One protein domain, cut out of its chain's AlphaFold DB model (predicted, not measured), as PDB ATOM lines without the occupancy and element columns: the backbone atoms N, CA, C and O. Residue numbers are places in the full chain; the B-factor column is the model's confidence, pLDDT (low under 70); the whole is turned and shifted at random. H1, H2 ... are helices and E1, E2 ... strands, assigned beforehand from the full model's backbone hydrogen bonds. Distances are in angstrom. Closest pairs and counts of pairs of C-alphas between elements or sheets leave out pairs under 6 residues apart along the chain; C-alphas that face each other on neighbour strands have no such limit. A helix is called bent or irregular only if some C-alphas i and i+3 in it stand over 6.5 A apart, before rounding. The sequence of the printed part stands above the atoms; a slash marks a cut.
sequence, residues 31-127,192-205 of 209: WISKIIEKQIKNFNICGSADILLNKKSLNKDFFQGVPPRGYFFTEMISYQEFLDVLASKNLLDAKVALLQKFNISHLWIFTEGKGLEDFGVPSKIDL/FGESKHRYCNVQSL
ATOM      1  N   TRP A  31       8.047  12.318  35.183       66.44
ATOM      2  CA  TRP A  31       8.891  11.950  34.040       66.44
ATOM      3  C   TRP A  31      10.308  11.539  34.443       66.44
ATOM      4  O   TRP A  31      10.984  10.880  33.656       66.44
ATOM      5  N   ILE A  32      10.742  11.849  35.671       67.44
ATOM      6  CA  ILE A  32      12.017  11.351  36.203       67.44
ATOM      7  C   ILE A  32      11.955   9.831  36.369       67.44
ATOM      8  O   ILE A  32      12.943   9.161  36.083       67.44
ATOM      9  N   SER A  33      10.799   9.260  36.730       64.62
ATOM     10  CA  SER A  33      10.642   7.800  36.764       64.62
ATOM     11  C   SER A  33      10.931   7.168  35.400       64.62
ATOM     12  O   SER A  33      11.637   6.171  35.341       64.62
ATOM     13  N   LYS A  34      10.519   7.807  34.293       68.06
ATOM     14  CA  LYS A  34      10.825   7.341  32.927       68.06
ATOM     15  C   LYS A  34      12.318   7.412  32.587       68.06
ATOM     16  O   LYS A  34      12.801   6.600  31.808       68.06
ATOM     17  N   ILE A  35      13.060   8.355  33.168       68.81
ATOM     18  CA  ILE A  35      14.526   8.435  33.039       68.81
ATOM     19  C   ILE A  35      15.203   7.328  33.850       68.81
ATOM     20  O   ILE A  35      16.141   6.688  33.374       68.81
ATOM     21  N   ILE A  36      14.694   7.064  35.054       66.81
ATOM     22  CA  ILE A  36      15.178   6.002  35.942       66.81
ATOM     23  C   ILE A  36      14.904   4.616  35.343       66.81
ATOM     24  O   ILE A  36      15.794   3.770  35.354       66.81
ATOM     25  N   GLU A  37      13.728   4.394  34.748       69.12
ATOM     26  CA  GLU A  37      13.390   3.175  33.994       69.12
ATOM     27  C   GLU A  37      14.384   2.913  32.852       69.12
ATOM     28  O   GLU A  37      14.706   1.765  32.551       69.12
ATOM     29  N   LYS A  38      14.917   3.977  32.242       69.19
ATOM     30  CA  LYS A  38      15.956   3.914  31.204       69.19
ATOM     31  C   LYS A  38      17.380   3.791  31.762       69.19
ATOM     32  O   LYS A  38      18.326   3.782  30.985       69.19
ATOM     33  N   GLN A  39      17.539   3.681  33.084       68.81
ATOM     34  CA  GLN A  39      18.820   3.563  33.797       68.81
ATOM     35  C   GLN A  39      19.810   4.711  33.523       68.81
ATOM     36  O   GLN A  39      21.023   4.558  33.677       68.81
ATOM     37  N   ILE A  40      19.300   5.884  33.151       69.38
ATOM     38  CA  ILE A  40      20.110   7.068  32.869       69.38
ATOM     39  C   ILE A  40      20.594   7.663  34.196       69.38
ATOM     40  O   ILE A  40      19.796   8.118  35.014       69.38
ATOM     41  N   LYS A  41      21.915   7.682  34.408       62.97
ATOM     42  CA  LYS A  41      22.529   8.170  35.661       62.97
ATOM     43  C   LYS A  41      22.925   9.648  35.618       62.97
ATOM     44  O   LYS A  41      22.804  10.338  36.624       62.97
ATOM     45  N   ASN A  42      23.369  10.134  34.458       69.00
ATOM     46  CA  ASN A  42      23.868  11.497  34.268       69.00
ATOM     47  C   ASN A  42      23.139  12.165  33.103       69.00
ATOM     48  O   ASN A  42      23.122  11.622  31.994       69.00
ATOM     49  N   PHE A  43      22.567  13.344  33.342       76.19
ATOM     50  CA  PHE A  43      21.848  14.088  32.316       76.19
ATOM     51  C   PHE A  43      21.946  15.602  32.533       76.19
ATOM     52  O   PHE A  43      22.243  16.100  33.613       76.19
ATOM     53  N   ASN A  44      21.725  16.352  31.462       80.94
ATOM     54  CA  ASN A  44      21.782  17.808  31.440       80.94
ATOM     55  C   ASN A  44      20.433  18.317  30.978       80.94
ATOM     56  O   ASN A  44      19.928  17.830  29.973       80.94
ATOM     57  N   ILE A  45      19.859  19.288  31.678       84.19
ATOM     58  CA  ILE A  45      18.509  19.787  31.402       84.19
ATOM     59  C   ILE A  45      18.604  21.174  30.790       84.19
ATOM     60  O   ILE A  45      19.333  22.014  31.314       84.19
ATOM     61  N   CYS A  46      17.838  21.428  29.729       87.00
ATOM     62  CA  CYS A  46      17.842  22.702  29.021       87.00
ATOM     63  C   CYS A  46      16.537  23.487  29.188       87.00
ATOM     64  O   CYS A  46      15.446  22.941  29.016       87.00
ATOM     65  N   GLY A  47      16.656  24.787  29.460       86.88
ATOM     66  CA  GLY A  47      15.538  25.683  29.763       86.88
ATOM     67  C   GLY A  47      15.885  27.159  29.588       86.88
ATOM     68  O   GLY A  47      16.849  27.494  28.913       86.88
ATOM     69  N   SER A  48      15.092  28.074  30.141       82.44
ATOM     70  CA  SER A  48      15.279  29.529  29.949       82.44
ATOM     71  C   SER A  48      16.261  30.163  30.926       82.44
ATOM     72  O   SER A  48      16.731  31.268  30.670       82.44
ATOM     73  N   ALA A  49      16.513  29.506  32.052       75.75
ATOM     74  CA  ALA A  49      17.312  30.000  33.167       75.75
ATOM     75  C   ALA A  49      17.830  28.810  33.987       75.75
ATOM     76  O   ALA A  49      17.693  27.662  33.558       75.75
ATOM     77  N   ASP A  50      18.373  29.065  35.178       73.81
ATOM     78  CA  ASP A  50      18.770  28.005  36.099       73.81
ATOM     79  C   ASP A  50      17.587  27.142  36.539       73.81
ATOM     80  O   ASP A  50      16.776  27.523  37.386       73.81
ATOM     81  N   ILE A  51      17.494  25.954  35.942       70.94
ATOM     82  CA  ILE A  51      16.445  24.985  36.238       70.94
ATOM     83  C   ILE A  51      16.808  24.215  37.498       70.94
ATOM     84  O   ILE A  51      17.828  23.530  37.564       70.94
ATOM     85  N   LEU A  52      15.911  24.256  38.470       72.94
ATOM     86  CA  LEU A  52      15.902  23.338  39.592       72.94
ATOM     87  C   LEU A  52      14.939  22.190  39.291       72.94
ATOM     88  O   LEU A  52      13.845  22.392  38.764       72.94
ATOM     89  N   LEU A  53      15.311  20.983  39.698       70.75
ATOM     90  CA  LEU A  53      14.476  19.788  39.594       70.75
ATOM     91  C   LEU A  53      13.348  19.780  40.643       70.75
ATOM     92  O   LEU A  53      13.292  18.944  41.536       70.75
ATOM     93  N   ASN A  54      12.445  20.753  40.552       72.31
ATOM     94  CA  ASN A  54      11.198  20.806  41.307       72.31
ATOM     95  C   ASN A  54      10.057  21.269  40.399       72.31
ATOM     96  O   ASN A  54      10.280  21.961  39.404       72.31
ATOM     97  N   LYS A  55       8.819  20.941  40.779       72.62
ATOM     98  CA  LYS A  55       7.616  21.243  39.989       72.62
ATOM     99  C   LYS A  55       7.532  22.707  39.535       72.62
ATOM    100  O   LYS A  55       7.200  22.973  38.385       72.62
ATOM    101  N   LYS A  56       7.843  23.662  40.420       78.88
ATOM    102  CA  LYS A  56       7.723  25.099  40.125       78.88
ATOM    103  C   LYS A  56       8.731  25.551  39.066       78.88
ATOM    104  O   LYS A  56       8.337  26.215  38.114       78.88
ATOM    105  N   SER A  57      10.007  25.210  39.234       80.38
ATOM    106  CA  SER A  57      11.054  25.598  38.285       80.38
ATOM    107  C   SER A  57      10.925  24.846  36.961       80.38
ATOM    108  O   SER A  57      11.063  25.461  35.912       80.38
ATOM    109  N   LEU A  58      10.540  23.566  36.969       77.81
ATOM    110  CA  LEU A  58      10.309  22.821  35.729       77.81
ATOM    111  C   LEU A  58       9.160  23.403  34.898       77.81
ATOM    112  O   LEU A  58       9.318  23.615  33.698       77.81
ATOM    113  N   ASN A  59       8.030  23.726  35.527       80.62
ATOM    114  CA  ASN A  59       6.899  24.336  34.821       80.62
ATOM    115  C   ASN A  59       7.228  25.720  34.258       80.62
ATOM    116  O   ASN A  59       6.662  26.114  33.244       80.62
ATOM    117  N   LYS A  60       8.099  26.470  34.935       83.12
ATOM    118  CA  LYS A  60       8.459  27.827  34.531       83.12
ATOM    119  C   LYS A  60       9.550  27.845  33.460       83.12
ATOM    120  O   LYS A  60       9.444  28.603  32.503       83.12
ATOM    121  N   ASP A  61      10.604  27.057  33.658       85.62
ATOM    122  CA  ASP A  61      11.872  27.233  32.952       85.62
ATOM    123  C   ASP A  61      12.220  26.056  32.029       85.62
ATOM    124  O   ASP A  61      12.875  26.273  31.011       85.62
ATOM    125  N   PHE A  62      11.772  24.831  32.329       86.88
ATOM    126  CA  PHE A  62      12.037  23.645  31.500       86.88
ATOM    127  C   PHE A  62      10.988  23.452  30.402       86.88
ATOM    128  O   PHE A  62      11.340  23.302  29.230       86.88
ATOM    129  N   PHE A  63       9.708  23.469  30.774       87.38
ATOM    130  CA  PHE A  63       8.599  23.321  29.840       87.38
ATOM    131  C   PHE A  63       8.283  24.652  29.165       87.38
ATOM    132  O   PHE A  63       7.803  25.585  29.800       87.38
ATOM    133  N   GLN A  64       8.549  24.737  27.861       84.88
ATOM    134  CA  GLN A  64       8.305  25.950  27.078       84.88
ATOM    135  C   GLN A  64       7.654  25.634  25.735       84.88
ATOM    136  O   GLN A  64       7.820  24.533  25.202       84.88
ATOM    137  N   GLY A  65       6.978  26.638  25.174       82.69
ATOM    138  CA  GLY A  65       6.297  26.558  23.883       82.69
ATOM    139  C   GLY A  65       4.910  25.917  23.960       82.69
ATOM    140  O   GLY A  65       4.405  25.604  25.037       82.69
ATOM    141  N   VAL A  66       4.288  25.748  22.790       82.50
ATOM    142  CA  VAL A  66       2.999  25.065  22.620       82.50
ATOM    143  C   VAL A  66       3.157  24.008  21.516       82.50
ATOM    144  O   VAL A  66       3.430  24.382  20.373       82.50
ATOM    145  N   PRO A  67       3.009  22.701  21.814       85.56
ATOM    146  CA  PRO A  67       2.813  22.129  23.151       85.56
ATOM    147  C   PRO A  67       4.044  22.337  24.059       85.56
ATOM    148  O   PRO A  67       5.149  22.512  23.538       85.56
ATOM    149  N   PRO A  68       3.880  22.308  25.396       86.81
ATOM    150  CA  PRO A  68       4.990  22.469  26.329       86.81
ATOM    151  C   PRO A  68       5.992  21.319  26.190       86.81
ATOM    152  O   PRO A  68       5.648  20.139  26.319       86.81
ATOM    153  N   ARG A  69       7.248  21.684  25.912       89.81
ATOM    154  CA  ARG A  69       8.356  20.749  25.680       89.81
ATOM    155  C   ARG A  69       9.552  21.048  26.561       89.81
ATOM    156  O   ARG A  69       9.896  22.215  26.768       89.81
ATOM    157  N   GLY A  70      10.203  19.980  27.007       90.00
ATOM    158  CA  GLY A  70      11.465  20.010  27.733       90.00
ATOM    159  C   GLY A  70      12.513  19.110  27.077       90.00
ATOM    160  O   GLY A  70      12.175  18.089  26.477       90.00
ATOM    161  N   TYR A  71      13.780  19.506  27.184       90.69
ATOM    162  CA  TYR A  71      14.907  18.878  26.492       90.69
ATOM    163  C   TYR A  71      16.004  18.505  27.475       90.69
ATOM    164  O   TYR A  71      16.388  19.328  28.312       90.69
ATOM    165  N   PHE A  72      16.546  17.299  27.349       87.62
ATOM    166  CA  PHE A  72      17.716  16.903  28.117       87.62
ATOM    167  C   PHE A  72      18.673  16.029  27.314       87.62
ATOM    168  O   PHE A  72      18.289  15.384  26.341       87.62
ATOM    169  N   PHE A  73      19.930  16.022  27.743       86.38
ATOM    170  CA  PHE A  73      21.008  15.252  27.134       86.38
ATOM    171  C   PHE A  73      21.581  14.257  28.121       86.38
ATOM    172  O   PHE A  73      21.766  14.607  29.286       86.38
ATOM    173  N   THR A  74      21.940  13.067  27.663       83.25
ATOM    174  CA  THR A  74      22.649  12.068  28.475       83.25
ATOM    175  C   THR A  74      24.079  11.891  27.992       83.25
ATOM    176  O   THR A  74      24.406  12.266  26.866       83.25
ATOM    177  N   GLU A  75      24.938  11.350  28.861       77.50
ATOM    178  CA  GLU A  75      26.323  10.962  28.517       77.50
ATOM    179  C   GLU A  75      27.162  12.098  27.908       77.50
ATOM    180  O   GLU A  75      28.037  11.902  27.072       77.50
ATOM    181  N   MET A  76      26.876  13.321  28.339       78.12
ATOM    182  CA  MET A  76      27.551  14.518  27.864       78.12
ATOM    183  C   MET A  76      28.898  14.711  28.544       78.12
ATOM    184  O   MET A  76      28.999  14.638  29.769       78.12
ATOM    185  N   ILE A  77      29.897  15.079  27.746       77.44
ATOM    186  CA  ILE A  77      31.171  15.572  28.260       77.44
ATOM    187  C   ILE A  77      30.959  16.898  29.001       77.44
ATOM    188  O   ILE A  77      30.321  17.829  28.487       77.44
ATOM    189  N   SER A  78      31.496  16.983  30.218       73.25
ATOM    190  CA  SER A  78      31.468  18.224  30.997       73.25
ATOM    191  C   SER A  78      32.422  19.269  30.412       73.25
ATOM    192  O   SER A  78      33.354  18.938  29.679       73.25
ATOM    193  N   TYR A  79      32.225  20.546  30.749       71.50
ATOM    194  CA  TYR A  79      33.147  21.602  30.314       71.50
ATOM    195  C   TYR A  79      34.576  21.373  30.828       71.50
ATOM    196  O   TYR A  79      35.528  21.521  30.068       71.50
ATOM    197  N   GLN A  80      34.733  20.946  32.085       69.06
ATOM    198  CA  GLN A  80      36.051  20.654  32.653       69.06
ATOM    199  C   GLN A  80      36.720  19.480  31.933       69.06
ATOM    200  O   GLN A  80      37.847  19.603  31.474       69.06
ATOM    201  N   GLU A  81      35.995  18.378  31.746       75.12
ATOM    202  CA  GLU A  81      36.510  17.206  31.035       75.12
ATOM    203  C   GLU A  81      36.869  17.533  29.579       75.12
ATOM    204  O   GLU A  81      37.862  17.040  29.048       75.12
ATOM    205  N   PHE A  82      36.096  18.408  28.934       76.75
ATOM    206  CA  PHE A  82      36.429  18.941  27.620       76.75
ATOM    207  C   PHE A  82      37.777  19.676  27.634       76.75
ATOM    208  O   PHE A  82      38.631  19.388  26.795       76.75
ATOM    209  N   LEU A  83      37.997  20.579  28.596       71.88
ATOM    210  CA  LEU A  83      39.273  21.284  28.747       71.88
ATOM    211  C   LEU A  83      40.431  20.321  29.053       71.88
ATOM    212  O   LEU A  83      41.511  20.470  28.482       71.88
ATOM    213  N   ASP A  84      40.200  19.305  29.880       72.75
ATOM    214  CA  ASP A  84      41.212  18.311  30.250       72.75
ATOM    215  C   ASP A  84      41.645  17.469  29.040       72.75
ATOM    216  O   ASP A  84      42.835  17.200  28.842       72.75
ATOM    217  N   VAL A  85      40.699  17.084  28.176       76.12
ATOM    218  CA  VAL A  85      40.996  16.370  26.924       76.12
ATOM    219  C   VAL A  85      41.816  17.244  25.974       76.12
ATOM    220  O   VAL A  85      42.745  16.741  25.341       76.12
ATOM    221  N   LEU A  86      41.519  18.545  25.897       71.94
ATOM    222  CA  LEU A  86      42.301  19.486  25.090       71.94
ATOM    223  C   LEU A  86      43.711  19.727  25.641       71.94
ATOM    224  O   LEU A  86      44.630  19.948  24.859       71.94
ATOM    225  N   ALA A  87      43.888  19.700  26.962       66.19
ATOM    226  CA  ALA A  87      45.177  19.947  27.604       66.19
ATOM    227  C   ALA A  87      46.111  18.723  27.586       66.19
ATOM    228  O   ALA A  87      47.329  18.880  27.538       66.19
ATOM    229  N   SER A  88      45.554  17.510  27.639       68.56
ATOM    230  CA  SER A  88      46.316  16.260  27.817       68.56
ATOM    231  C   SER A  88      46.747  15.570  26.521       68.56
ATOM    232  O   SER A  88      47.578  14.662  26.557       68.56
ATOM    233  N   LYS A  89      46.184  15.959  25.374       68.94
ATOM    234  CA  LYS A  89      46.405  15.306  24.078       68.94
ATOM    235  C   LYS A  89      46.905  16.303  23.041       68.94
ATOM    236  O   LYS A  89      46.633  17.498  23.122       68.94
ATOM    237  N   ASN A  90      47.599  15.809  22.014       77.69
ATOM    238  CA  ASN A  90      47.797  16.614  20.808       77.69
ATOM    239  C   ASN A  90      46.439  16.873  20.120       77.69
ATOM    240  O   ASN A  90      45.445  16.200  20.395       77.69
ATOM    241  N   LEU A  91      46.387  17.850  19.211       69.75
ATOM    242  CA  LEU A  91      45.128  18.313  18.622       69.75
ATOM    243  C   LEU A  91      44.350  17.211  17.881       69.75
ATOM    244  O   LEU A  91      43.118  17.200  17.923       69.75
ATOM    245  N   LEU A  92      45.047  16.310  17.186       78.00
ATOM    246  CA  LEU A  92      44.407  15.236  16.428       78.00
ATOM    247  C   LEU A  92      43.783  14.206  17.377       78.00
ATOM    248  O   LEU A  92      42.604  13.878  17.242       78.00
ATOM    249  N   ASP A  93      44.536  13.780  18.386       80.38
ATOM    250  CA  ASP A  93      44.068  12.828  19.393       80.38
ATOM    251  C   ASP A  93      42.951  13.420  20.258       80.38
ATOM    252  O   ASP A  93      42.004  12.719  20.622       80.38
ATOM    253  N   ALA A  94      43.021  14.719  20.563       79.94
ATOM    254  CA  ALA A  94      41.962  15.435  21.264       79.94
ATOM    255  C   ALA A  94      40.674  15.468  20.430       79.94
ATOM    256  O   ALA A  94      39.603  15.169  20.952       79.94
ATOM    257  N   LYS A  95      40.766  15.757  19.121       82.44
ATOM    258  CA  LYS A  95      39.615  15.709  18.204       82.44
ATOM    259  C   LYS A  95      38.958  14.333  18.206       82.44
ATOM    260  O   LYS A  95      37.749  14.250  18.394       82.44
ATOM    261  N   VAL A  96      39.739  13.267  18.039       88.06
ATOM    262  CA  VAL A  96      39.216  11.891  18.024       88.06
ATOM    263  C   VAL A  96      38.556  11.538  19.359       88.06
ATOM    264  O   VAL A  96      37.430  11.045  19.369       88.06
ATOM    265  N   ALA A  97      39.207  11.844  20.484       86.94
ATOM    266  CA  ALA A  97      38.666  11.563  21.812       86.94
ATOM    267  C   ALA A  97      37.361  12.328  22.087       86.94
ATOM    268  O   ALA A  97      36.414  11.769  22.640       86.94
ATOM    269  N   LEU A  98      37.287  13.596  21.679       85.94
ATOM    270  CA  LEU A  98      36.077  14.401  21.820       85.94
ATOM    271  C   LEU A  98      34.951  13.895  20.920       85.94
ATOM    272  O   LEU A  98      33.825  13.787  21.391       85.94
ATOM    273  N   LEU A  99      35.240  13.528  19.667       89.06
ATOM    274  CA  LEU A  99      34.247  12.911  18.783       89.06
ATOM    275  C   LEU A  99      33.662  11.645  19.411       89.06
ATOM    276  O   LEU A  99      32.446  11.512  19.461       89.06
ATOM    277  N   GLN A 100      34.506  10.757  19.945       89.62
ATOM    278  CA  GLN A 100      34.050   9.539  20.622       89.62
ATOM    279  C   GLN A 100      33.133   9.849  21.811       89.62
ATOM    280  O   GLN A 100      32.087   9.221  21.950       89.62
ATOM    281  N   LYS A 101      33.488  10.844  22.635       86.06
ATOM    282  CA  LYS A 101      32.670  11.266  23.783       86.06
ATOM    283  C   LYS A 101      31.349  11.915  23.374       86.06
ATOM    284  O   LYS A 101      30.343  11.705  24.036       86.06
ATOM    285  N   PHE A 102      31.322  12.687  22.292       87.69
ATOM    286  CA  PHE A 102      30.083  13.295  21.806       87.69
ATOM    287  C   PHE A 102      29.164  12.291  21.108       87.69
ATOM    288  O   PHE A 102      27.948  12.413  21.211       87.69
ATOM    289  N   ASN A 103      29.723  11.288  20.428       89.38
ATOM    290  CA  ASN A 103      28.959  10.355  19.598       89.38
ATOM    291  C   ASN A 103      28.109   9.345  20.391       89.38
ATOM    292  O   ASN A 103      27.345   8.595  19.794       89.38
ATOM    293  N   ILE A 104      28.240   9.321  21.719       87.38
ATOM    294  CA  ILE A 104      27.401   8.519  22.625       87.38
ATOM    295  C   ILE A 104      26.310   9.355  23.307       87.38
ATOM    296  O   ILE A 104      25.465   8.816  24.011       87.38
ATOM    297  N   SER A 105      26.301  10.677  23.113       87.31
ATOM    298  CA  SER A 105      25.329  11.539  23.777       87.31
ATOM    299  C   SER A 105      23.958  11.453  23.110       87.31
ATOM    300  O   SER A 105      23.815  11.750  21.923       87.31
ATOM    301  N   HIS A 106      22.929  11.099  23.877       90.12
ATOM    302  CA  HIS A 106      21.555  11.088  23.379       90.12
ATOM    303  C   HIS A 106      20.834  12.398  23.686       90.12
ATOM    304  O   HIS A 106      20.950  12.940  24.790       90.12
ATOM    305  N   LEU A 107      20.033  12.862  22.725       91.25
ATOM    306  CA  LEU A 107      19.032  13.903  22.942       91.25
ATOM    307  C   LEU A 107      17.686  13.263  23.280       91.25
ATOM    308  O   LEU A 107      17.183  12.419  22.545       91.25
ATOM    309  N   TRP A 108      17.057  13.761  24.335       90.75
ATOM    310  CA  TRP A 108      15.734  13.339  24.762       90.75
ATOM    311  C   TRP A 108      14.768  14.517  24.809       90.75
ATOM    312  O   TRP A 108      15.114  15.613  25.267       90.75
ATOM    313  N   ILE A 109      13.533  14.277  24.370       91.00
ATOM    314  CA  ILE A 109      12.459  15.271  24.378       91.00
ATOM    315  C   ILE A 109      11.298  14.743  25.204       91.00
ATOM    316  O   ILE A 109      10.771  13.665  24.939       91.00
ATOM    317  N   PHE A 110      10.857  15.536  26.175       87.69
ATOM    318  CA  PHE A 110       9.587  15.311  26.846       87.69
ATOM    319  C   PHE A 110       8.546  16.289  26.315       87.69
ATOM    320  O   PHE A 110       8.750  17.503  26.361       87.69
ATOM    321  N   THR A 111       7.410  15.762  25.867       85.69
ATOM    322  CA  THR A 111       6.235  16.564  25.512       85.69
ATOM    323  C   THR A 111       5.062  16.136  26.384       85.69
ATOM    324  O   THR A 111       4.766  14.943  26.490       85.69
ATOM    325  N   GLU A 112       4.367  17.099  26.988       75.06
ATOM    326  CA  GLU A 112       3.149  16.803  27.744       75.06
ATOM    327  C   GLU A 112       2.111  16.103  26.847       75.06
ATOM    328  O   GLU A 112       1.932  16.454  25.681       75.06
ATOM    329  N   GLY A 113       1.488  15.037  27.353       75.56
ATOM    330  CA  GLY A 113       0.545  14.198  26.601       75.56
ATOM    331  C   GLY A 113       1.178  13.161  25.659       75.56
ATOM    332  O   GLY A 113       0.604  12.089  25.495       75.56
ATOM    333  N   LYS A 114       2.368  13.412  25.092       80.94
ATOM    334  CA  LYS A 114       3.065  12.450  24.207       80.94
ATOM    335  C   LYS A 114       4.107  11.595  24.939       80.94
ATOM    336  O   LYS A 114       4.358  10.458  24.554       80.94
ATOM    337  N   GLY A 115       4.674  12.106  26.031       81.25
ATOM    338  CA  GLY A 115       5.664  11.400  26.842       81.25
ATOM    339  C   GLY A 115       7.106  11.661  26.407       81.25
ATOM    340  O   GLY A 115       7.424  12.741  25.913       81.25
ATOM    341  N   LEU A 116       7.978  10.688  26.687       84.81
ATOM    342  CA  LEU A 116       9.423  10.795  26.509       84.81
ATOM    343  C   LEU A 116       9.858  10.136  25.194       84.81
ATOM    344  O   LEU A 116       9.558   8.964  24.975       84.81
ATOM    345  N   GLU A 117      10.593  10.872  24.367       88.12
ATOM    346  CA  GLU A 117      11.097  10.431  23.065       88.12
ATOM    347  C   GLU A 117      12.627  10.509  23.017       88.12
ATOM    348  O   GLU A 117      13.208  11.527  23.398       88.12
ATOM    349  N   ASP A 118      13.261   9.442  22.524       88.62
ATOM    350  CA  ASP A 118      14.700   9.385  22.248       88.62
ATOM    351  C   ASP A 118      14.962   9.818  20.801       88.62
ATOM    352  O   ASP A 118      14.418   9.230  19.864       88.62
ATOM    353  N   PHE A 119      15.785  10.848  20.615       89.31
ATOM    354  CA  PHE A 119      16.219  11.322  19.298       89.31
ATOM    355  C   PHE A 119      17.558  10.708  18.862       89.31
ATOM    356  O   PHE A 119      18.033  11.001  17.763       89.31
ATOM    357  N   GLY A 120      18.132   9.830  19.687       90.06
ATOM    358  CA  GLY A 120      19.350   9.087  19.416       90.06
ATOM    359  C   GLY A 120      20.620   9.919  19.570       90.06
ATOM    360  O   GLY A 120      20.628  11.010  20.147       90.06
ATOM    361  N   VAL A 121      21.704   9.369  19.027       91.62
ATOM    362  CA  VAL A 121      23.035   9.985  18.975       91.62
ATOM    363  C   VAL A 121      23.093  11.147  17.969       91.62
ATOM    364  O   VAL A 121      22.195  11.281  17.129       91.62
ATOM    365  N   PRO A 122      24.132  12.003  18.019       92.62
ATOM    366  CA  PRO A 122      24.237  13.137  17.111       92.62
ATOM    367  C   PRO A 122      24.281  12.705  15.643       92.62
ATOM    368  O   PRO A 122      24.967  11.754  15.277       92.62
ATOM    369  N   SER A 123      23.613  13.460  14.771       92.69
ATOM    370  CA  SER A 123      23.715  13.293  13.317       92.69
ATOM    371  C   SER A 123      24.952  13.978  12.732       92.69
ATOM    372  O   SER A 123      25.405  13.620  11.644       92.69
ATOM    373  N   LYS A 124      25.505  14.970  13.440       92.00
ATOM    374  CA  LYS A 124      26.724  15.689  13.060       92.00
ATOM    375  C   LYS A 124      27.406  16.265  14.298       92.00
ATOM    376  O   LYS A 124      26.735  16.733  15.218       92.00
ATOM    377  N   ILE A 125      28.736  16.290  14.296       88.50
ATOM    378  CA  ILE A 125      29.546  16.967  15.312       88.50
ATOM    379  C   ILE A 125      30.546  17.864  14.585       88.50
ATOM    380  O   ILE A 125      31.426  17.377  13.878       88.50
ATOM    381  N   ASP A 126      30.413  19.175  14.763       85.81
ATOM    382  CA  ASP A 126      31.377  20.157  14.281       85.81
ATOM    383  C   ASP A 126      32.318  20.535  15.421       85.81
ATOM    384  O   ASP A 126      31.909  21.103  16.437       85.81
ATOM    385  N   LEU A 127      33.601  20.257  15.219       79.31
ATOM    386  CA  LEU A 127      34.678  20.632  16.124       79.31
ATOM    387  C   LEU A 127      35.549  21.700  15.442       79.31
ATOM    388  O   LEU A 127      36.601  21.348  14.894       79.31
ATOM    389  N   PHE A 192      15.003  24.303  16.436       87.56
ATOM    390  CA  PHE A 192      14.429  24.823  15.201       87.56
ATOM    391  C   PHE A 192      13.020  25.386  15.439       87.56
ATOM    392  O   PHE A 192      12.164  24.729  16.028       87.56
ATOM    393  N   GLY A 193      12.785  26.612  14.968       85.50
ATOM    394  CA  GLY A 193      11.519  27.327  15.145       85.50
ATOM    395  C   GLY A 193      11.393  28.112  16.456       85.50
ATOM    396  O   GLY A 193      10.479  28.924  16.572       85.50
ATOM    397  N   GLU A 194      12.309  27.950  17.415       86.56
ATOM    398  CA  GLU A 194      12.341  28.780  18.624       86.56
ATOM    399  C   GLU A 194      13.199  30.033  18.405       86.56
ATOM    400  O   GLU A 194      14.301  29.977  17.856       86.56
ATOM    401  N   SER A 195      12.694  31.191  18.842       81.56
ATOM    402  CA  SER A 195      13.397  32.476  18.708       81.56
ATOM    403  C   SER A 195      14.521  32.658  19.730       81.56
ATOM    404  O   SER A 195      15.461  33.412  19.484       81.56
ATOM    405  N   LYS A 196      14.437  31.971  20.873       81.75
ATOM    406  CA  LYS A 196      15.427  32.016  21.951       81.75
ATOM    407  C   LYS A 196      16.148  30.679  22.059       81.75
ATOM    408  O   LYS A 196      15.572  29.627  21.810       81.75
ATOM    409  N   HIS A 197      17.414  30.729  22.455       85.12
ATOM    410  CA  HIS A 197      18.139  29.529  22.857       85.12
ATOM    411  C   HIS A 197      17.706  29.090  24.257       85.12
ATOM    412  O   HIS A 197      17.298  29.913  25.079       85.12
ATOM    413  N   ARG A 198      17.873  27.799  24.530       86.31
ATOM    414  CA  ARG A 198      17.745  27.207  25.859       86.31
ATOM    415  C   ARG A 198      19.135  27.029  26.467       86.31
ATOM    416  O   ARG A 198      20.059  26.616  25.773       86.31
ATOM    417  N   TYR A 199      19.297  27.339  27.741       83.50
ATOM    418  CA  TYR A 199      20.522  27.155  28.514       83.50
ATOM    419  C   TYR A 199      20.473  25.810  29.225       83.50
ATOM    420  O   TYR A 199      19.430  25.459  29.781       83.50
ATOM    421  N   CYS A 200      21.565  25.050  29.173       80.19
ATOM    422  CA  CYS A 200      21.618  23.695  29.700       80.19
ATOM    423  C   CYS A 200      22.485  23.621  30.953       80.19
ATOM    424  O   CYS A 200      23.675  23.927  30.920       80.19
ATOM    425  N   ASN A 201      21.895  23.129  32.038       73.25
ATOM    426  CA  ASN A 201      22.584  22.925  33.302       73.25
ATOM    427  C   ASN A 201      22.785  21.440  33.590       73.25
ATOM    428  O   ASN A 201      21.889  20.617  33.369       73.25
ATOM    429  N   VAL A 202      23.966  21.115  34.118       67.31
ATOM    430  CA  VAL A 202      24.298  19.771  34.599       67.31
ATOM    431  C   VAL A 202      23.434  19.475  35.821       67.31
ATOM    432  O   VAL A 202      23.410  20.261  36.766       67.31
ATOM    433  N   GLN A 203      22.724  18.348  35.809       64.69
ATOM    434  CA  GLN A 203      21.942  17.878  36.949       64.69
ATOM    435  C   GLN A 203      22.320  16.422  37.245       64.69
ATOM    436  O   GLN A 203      22.452  15.601  36.341       64.69
ATOM    437  N   SER A 204      22.496  16.077  38.517       54.31
ATOM    438  CA  SER A 204      22.764  14.695  38.929       54.31
ATOM    439  C   SER A 204      21.550  14.149  39.669       54.31
ATOM    440  O   SER A 204      21.095  14.755  40.637       54.31
ATOM    441  N   LEU A 205      21.025  13.002  39.227       51.94
ATOM    442  CA  LEU A 205      20.004  12.275  39.980       51.94
ATOM    443  C   LEU A 205      20.684  11.403  41.029       51.94
ATOM    444  O   LEU A 205      21.483  10.528  40.703       51.94
TER     445      LEU A 205
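Overview. This is residues 31 to 127 and 192 to 205 of the 209 residues of an uncharacterized protein of Bdellovibrionales bacterium RIFOXYC1_FULL_39_130 (UniProt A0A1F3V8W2). A single strongly twisted sheet of five strands, E4, E3, E2, E1 and E6 in that order, forms one part of the domain, and a helical hairpin, H3 and H4, reaches away from it at the link between neighbour strands E2 and E3. H2 stands up from the sheet, over E2, while H1 only grazes the sheet near E4. The printed part has 111 residues, with four named helices and six named strands in the order H1 E1 H2 E2 H3 H4 E3 E4 E5 E6; the sheet is antiparallel throughout, and the class is mixed, helices and strands. The whole is only just compact, close to loose, with a radius of gyration of the C-alphas of 15.3 A and spans of 46 by 33 by 25 A.

Along the chain. In the sheet, E4 is residues 115 to 118, E3 residues 107 to 111, E2 residues 69 to 74, 17.0 A long, E1 residues 42 to 47, 17.1 A, and E6 residues 198 to 204, 18.8 A, ending with C-alpha 204 at (22.764, 14.695, 38.929). H1, residues 32 to 37, begins with C-alpha 32 at (12.017, 11.351, 36.203). H2 is residues 55 to 62, neither bent nor irregular, but only just: C-alphas 59 and 62 are 6.2 A apart. H3 is residues 79 to 88, 14.4 A, and H4 residues 91 to 102, 16.2 A, with C-alpha 91 at (45.128, 18.313, 18.622). E5 is residues 124 to 126.

Arrangement. E3 and E4 form a hairpin, with N 109 and O 117 2.9 A apart, within hydrogen-bond range. So are N 72 and O 108 of E2 and E3, 3.0 A, N 46 and O 71 of E1 and E2, 2.9 A, and N 45 and O 201 of E1 and E6, 3.0 A. H2 is on the sheet at a height over the sheet of 9.9 A, and its closest C-alphas to E1 are those of Phe 62 and Gly 47, 4.4 A. H1 only grazes the sheet with residues 34 to 35; its closest C-alphas to E4 are those of Lys 34 and Leu 116, 7.4 A. H3 and H4, not on the sheet, touch at a shallow tilt of 31 degrees, opposite ways, H4 with residues 94 to 98 alone; their closest C-alphas are those of Leu 86 and Ala 94, 5.6 A. E5 pairs with no named strand; the C-alphas of Ile 125 and Leu 99 of H4, the closest of the two elements, are 7.1 A apart. In H1, H2, H3 and H4 every O i to N i+4 pair is within hydrogen-bond range.

Size, cuts and confidence. The two C-alphas farthest apart, those of Asn 90 and Gly 113, are 47.7 A apart. Residues 128 to 191 are not printed, and C-alphas 127 and 192 are 20.7 A apart across the cut. Of the links printed whole, none is long. Mean pLDDT of the printed part is 79.7; it is under 70 at residues 31 to 42, 80, 87 to 89, 91 and 202 to 205.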